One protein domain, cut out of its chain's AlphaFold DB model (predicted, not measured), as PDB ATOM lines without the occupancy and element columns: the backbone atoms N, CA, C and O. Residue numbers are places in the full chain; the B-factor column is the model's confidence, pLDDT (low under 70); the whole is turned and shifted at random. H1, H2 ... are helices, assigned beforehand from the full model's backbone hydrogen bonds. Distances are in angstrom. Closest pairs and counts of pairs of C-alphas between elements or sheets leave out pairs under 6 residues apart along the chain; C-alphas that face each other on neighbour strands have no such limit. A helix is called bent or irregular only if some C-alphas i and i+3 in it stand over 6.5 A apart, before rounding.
ATOM      1  N   ARG A 434     179.932 205.030 219.190       89.12
ATOM      2  CA  ARG A 434     179.262 205.992 220.072       89.12
ATOM      3  C   ARG A 434     180.091 206.183 221.351       89.12
ATOM      4  O   ARG A 434     180.629 205.202 221.861       89.12
ATOM      5  N   PRO A 435     180.176 207.411 221.891       89.19
ATOM      6  CA  PRO A 435     180.948 207.670 223.100       89.19
ATOM      7  C   PRO A 435     180.411 206.837 224.279       89.19
ATOM      8  O   PRO A 435     179.190 206.719 224.424       89.19
ATOM      9  N   PRO A 436     181.293 206.271 225.127       94.31
ATOM     10  CA  PRO A 436     180.873 205.453 226.257       94.31
ATOM     11  C   PRO A 436     180.098 206.296 227.275       94.31
ATOM     12  O   PRO A 436     180.522 207.389 227.648       94.31
ATOM     13  N   THR A 437     178.972 205.772 227.752       93.62
ATOM     14  CA  THR A 437     178.049 206.469 228.668       93.62
ATOM     15  C   THR A 437     178.292 206.144 230.139       93.62
ATOM     16  O   THR A 437     177.772 206.812 231.028       93.62
ATOM     17  N   SER A 438     179.095 205.116 230.422       94.44
ATOM     18  CA  SER A 438     179.442 204.710 231.783       94.44
ATOM     19  C   SER A 438     180.909 204.312 231.889       94.44
ATOM     20  O   SER A 438     181.518 203.860 230.920       94.44
ATOM     21  N   TRP A 439     181.473 204.389 233.097       89.31
ATOM     22  CA  TRP A 439     182.852 203.950 233.345       89.31
ATOM     23  C   TRP A 439     183.073 202.482 232.956       89.31
ATOM     24  O   TRP A 439     184.087 202.120 232.366       89.31
ATOM     25  N   ARG A 440     182.081 201.621 233.217       95.00
ATOM     26  CA  ARG A 440     182.123 200.202 232.836       95.00
ATOM     27  C   ARG A 440     182.216 200.015 231.316       95.00
ATOM     28  O   ARG A 440     182.893 199.094 230.867       95.00
ATOM     29  N   GLU A 441     181.537 200.866 230.551       96.12
ATOM     30  CA  GLU A 441     181.570 200.874 229.085       96.12
ATOM     31  C   GLU A 441     182.896 201.437 228.562       96.12
ATOM     32  O   GLU A 441     183.521 200.811 227.708       96.12
ATOM     33  N   LEU A 442     183.397 202.528 229.158       96.12
ATOM     34  CA  LEU A 442     184.707 203.099 228.831       96.12
ATOM     35  C   LEU A 442     185.828 202.064 228.989       96.12
ATOM     36  O   LEU A 442     186.686 201.950 228.119       96.12
ATOM     37  N   MET A 443     185.793 201.243 230.042       95.88
ATOM     38  CA  MET A 443     186.808 200.202 230.267       95.88
ATOM     39  C   MET A 443     186.803 199.082 229.211       95.88
ATOM     40  O   MET A 443     187.784 198.336 229.107       95.88
ATOM     41  N   ARG A 444     185.726 198.962 228.423       95.62
ATOM     42  CA  ARG A 444     185.589 198.019 227.301       95.62
ATOM     43  C   ARG A 444     185.782 198.681 225.932       95.62
ATOM     44  O   ARG A 444     185.787 197.971 224.933       95.62
ATOM     45  N   TYR A 445     185.943 200.002 225.884       94.88
ATOM     46  CA  TYR A 445     185.999 200.771 224.645       94.88
ATOM     47  C   TYR A 445     187.327 200.539 223.894       94.88
ATOM     48  O   TYR A 445     188.384 200.553 224.539       94.88
ATOM     49  N   PRO A 446     187.333 200.379 222.553       94.50
ATOM     50  CA  PRO A 446     188.553 200.086 221.784       94.50
ATOM     51  C   PRO A 446     189.654 201.140 221.946       94.50
ATOM     52  O   PRO A 446     190.841 200.835 221.856       94.50
ATOM     53  N   TYR A 447     189.263 202.384 222.229       94.31
ATOM     54  CA  TYR A 447     190.170 203.521 222.387       94.31
ATOM     55  C   TYR A 447     190.359 203.963 223.846       94.31
ATOM     56  O   TYR A 447     190.814 205.084 224.081       94.31
ATOM     57  N   LYS A 448     190.024 203.116 224.832       95.88
ATOM     58  CA  LYS A 448     190.061 203.475 226.263       95.88
ATOM     59  C   LYS A 448     191.398 204.070 226.707       95.88
ATOM     60  O   LYS A 448     191.406 205.054 227.434       95.88
ATOM     61  N   ASP A 449     192.519 203.536 226.224       95.44
ATOM     62  CA  ASP A 449     193.847 203.970 226.666       95.44
ATOM     63  C   ASP A 449     194.173 205.378 226.152       95.44
ATOM     64  O   ASP A 449     194.762 206.180 226.874       95.44
ATOM     65  N   LYS A 450     193.712 205.721 224.939       94.06
ATOM     66  CA  LYS A 450     193.845 207.074 224.377       94.06
ATOM     67  C   LYS A 450     192.972 208.076 225.129       94.06
ATOM     68  O   LYS A 450     193.436 209.173 225.423       94.06
ATOM     69  N   ILE A 451     191.742 207.686 225.471       93.88
ATOM     70  CA  ILE A 451     190.832 208.525 226.261       93.88
ATOM     71  C   ILE A 451     191.423 208.762 227.656       93.88
ATOM     72  O   ILE A 451     191.557 209.907 228.066       93.88
ATOM     73  N   LEU A 452     191.874 207.710 228.347       94.19
ATOM     74  CA  LEU A 452     192.493 207.826 229.670       94.19
ATOM     75  C   LEU A 452     193.783 208.658 229.647       94.19
ATOM     76  O   LEU A 452     194.040 209.404 230.591       94.19
ATOM     77  N   ALA A 453     194.592 208.557 228.589       94.56
ATOM     78  CA  ALA A 453     195.779 209.393 228.420       94.56
ATOM     79  C   ALA A 453     195.414 210.877 228.245       94.56
ATOM     80  O   ALA A 453     196.016 211.725 228.903       94.56
ATOM     81  N   ALA A 454     194.403 211.185 227.427       92.88
ATOM     82  CA  ALA A 454     193.903 212.549 227.256       92.88
ATOM     83  C   ALA A 454     193.331 213.114 228.569       92.88
ATOM     84  O   ALA A 454     193.712 214.206 228.981       92.88
ATOM     85  N   THR A 455     192.519 212.334 229.289       91.94
ATOM     86  CA  THR A 455     191.973 212.732 230.597       91.94
ATOM     87  C   THR A 455     193.075 212.975 231.630       91.94
ATOM     88  O   THR A 455     192.982 213.908 232.419       91.94
ATOM     89  N   ARG A 456     194.151 212.173 231.631       93.50
ATOM     90  CA  ARG A 456     195.308 212.407 232.514       93.50
ATOM     91  C   ARG A 456     196.042 213.701 232.180       93.50
ATOM     92  O   ARG A 456     196.478 214.387 233.099       93.50
ATOM     93  N   LEU A 457     196.194 214.033 230.897       94.31
ATOM     94  CA  LEU A 457     196.806 215.298 230.481       94.31
ATOM     95  C   LEU A 457     195.979 216.495 230.958       94.31
ATOM     96  O   LEU A 457     196.542 217.430 231.520       94.31
ATOM     97  N   GLU A 458     194.659 216.431 230.799       91.62
ATOM     98  CA  GLU A 458     193.734 217.473 231.252       91.62
ATOM     99  C   GLU A 458     193.728 217.609 232.783       91.62
ATOM    100  O   GLU A 458     193.856 218.714 233.307       91.62
ATOM    101  N   LEU A 459     193.701 216.491 233.514       92.69
ATOM    102  CA  LEU A 459     193.778 216.498 234.977       92.69
ATOM    103  C   LEU A 459     195.098 217.099 235.479       92.69
ATOM    104  O   LEU A 459     195.090 217.923 236.389       92.69
ATOM    105  N   ASN A 460     196.229 216.725 234.876       90.62
ATOM    106  CA  ASN A 460     197.534 217.284 235.236       90.62
ATOM    107  C   ASN A 460     197.605 218.790 234.949       90.62
ATOM    108  O   ASN A 460     198.227 219.530 235.711       90.62
ATOM    109  N   HIS A 461     196.971 219.242 233.865       89.88
ATOM    110  CA  HIS A 461     196.873 220.660 233.542       89.88
ATOM    111  C   HIS A 461     196.075 221.420 234.612       89.88
ATOM    112  O   HIS A 461     196.583 222.394 235.164       89.88
ATOM    113  N   LEU A 462     194.900 220.906 234.993       87.12
ATOM    114  CA  LEU A 462     194.062 221.491 236.045       87.12
ATOM    115  C   LEU A 462     194.748 221.489 237.420       87.12
ATOM    116  O   LEU A 462     194.654 222.466 238.159       87.12
ATOM    117  N   MET A 463     195.476 220.423 237.771       88.50
ATOM    118  CA  MET A 463     196.238 220.371 239.027       88.50
ATOM    119  C   MET A 463     197.366 221.405 239.060       88.50
ATOM    120  O   MET A 463     197.609 222.008 240.105       88.50
ATOM    121  N   LYS A 464     198.041 221.633 237.926       89.25
ATOM    122  CA  LYS A 464     199.079 222.662 237.823       89.25
ATOM    123  C   LYS A 464     198.490 224.062 238.007       89.25
ATOM    124  O   LYS A 464     199.063 224.856 238.748       89.25
ATOM    125  N   GLU A 465     197.345 224.345 237.388       84.44
ATOM    126  CA  GLU A 465     196.655 225.626 237.573       84.44
ATOM    127  C   GLU A 465     196.189 225.823 239.021       84.44
ATOM    128  O   GLU A 465     196.407 226.892 239.588       84.44
ATOM    129  N   ALA A 466     195.622 224.792 239.658       81.31
ATOM    130  CA  ALA A 466     195.186 224.872 241.052       81.31
ATOM    131  C   ALA A 466     196.352 225.186 242.012       81.31
ATOM    132  O   ALA A 466     196.221 226.045 242.880       81.31
ATOM    133  N   MET A 467     197.520 224.564 241.812       77.06
ATOM    134  CA  MET A 467     198.717 224.838 242.625       77.06
ATOM    135  C   MET A 467     199.326 226.231 242.374       77.06
ATOM    136  O   MET A 467     199.970 226.792 243.262       77.06
ATOM    137  N   GLU A 468     199.148 226.817 241.188       76.81
ATOM    138  CA  GLU A 468     199.579 228.197 240.912       76.81
ATOM    139  C   GLU A 468     198.673 229.249 241.576       76.81
ATOM    140  O   GLU A 468     199.131 230.364 241.848       76.81
ATOM    141  N   VAL A 469     197.412 228.911 241.870       69.75
ATOM    142  CA  VAL A 469     196.475 229.799 242.579       69.75
ATOM    143  C   VAL A 469     196.829 229.908 244.065       69.75
ATOM    144  O   VAL A 469     196.867 231.025 244.586       69.75
ATOM    145  N   ASP A 470     197.178 228.799 244.721       63.81
ATOM    146  CA  ASP A 470     197.534 228.801 246.149       63.81
ATOM    147  C   ASP A 470     198.854 229.550 246.420       63.81
ATOM    148  O   ASP A 470     198.937 230.359 247.345       63.81
ATOM    149  N   ASN A 471     199.859 229.403 245.548       61.56
ATOM    150  CA  ASN A 471     201.148 230.097 245.699       61.56
ATOM    151  C   ASN A 471     201.061 231.627 245.536       61.56
ATOM    152  O   ASN A 471     201.939 232.351 246.003       61.56
ATOM    153  N   LYS A 472     200.017 232.155 244.882       62.75
ATOM    154  CA  LYS A 472     199.804 233.610 244.781       62.75
ATOM    155  C   LYS A 472     199.165 234.208 246.035       62.75
ATOM    156  O   LYS A 472     199.241 235.422 246.213       62.75
ATOM    157  N   TYR A 473     198.564 233.387 246.896       56.84
ATOM    158  CA  TYR A 473     197.889 233.858 248.106       56.84
ATOM    159  C   TYR A 473     198.840 234.040 249.302       56.84
ATOM    160  O   TYR A 473     198.569 234.873 250.162       56.84
TER     161      TYR A 473
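This is residues 434 to 473 of the 477 residues of an uncharacterized protein of Uncinula necator (UniProt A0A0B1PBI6). One long helix, H2, makes nearly the whole length of this rod-like model, and beside its first residues the stretch before it, residues 434 to 447, makes a small head that holds the short helix H1. Residues 453 to 473, which belong to H2, stick out from that head as a free arm. The printed part has 40 residues with two named helices, H1 then H2 along the chain, and no named strand, and its class is all helix. It is extended, with a radius of gyration of the C-alphas of 14.5 A, and its C-alphas span 43 by 16 by 13 A.

H2, the longest helix, takes residues 448 to 473. It runs 38.2 A from C-alpha 448 at (190.061, 203.475, 226.263) to C-alpha 473 at (197.889, 233.858, 248.106). H1 takes residues 439 to 442 and begins with C-alpha 439 at (182.852, 203.950, 233.345); its first and last C-alphas are 5.0 A apart. Neither helix is bent or irregular.

H2 and H1 are close but not clearly touching, with 1 pair of C-alphas within 8 A. Their closest C-alphas are those of Leu 442 and Lys 448, 5.9 A apart. Their centres are 21.6 A apart. A tight link of 5 residues joins H1 to H2. Residues 453 to 473 of H2 stand free. In H2, 20 of 22 pairs of O i and N i+4 are within hydrogen-bond range; H1 is too short for such a pair, and its 1 pair of O i and N i+3 is within range.

The two C-alphas farthest apart are those of Pro 446 and Tyr 473, 43.8 A. The printed part has no cut, and its one link between helices is tight. The mean pLDDT of the printed part is 87.9, and residues 469 to 473 are under 70.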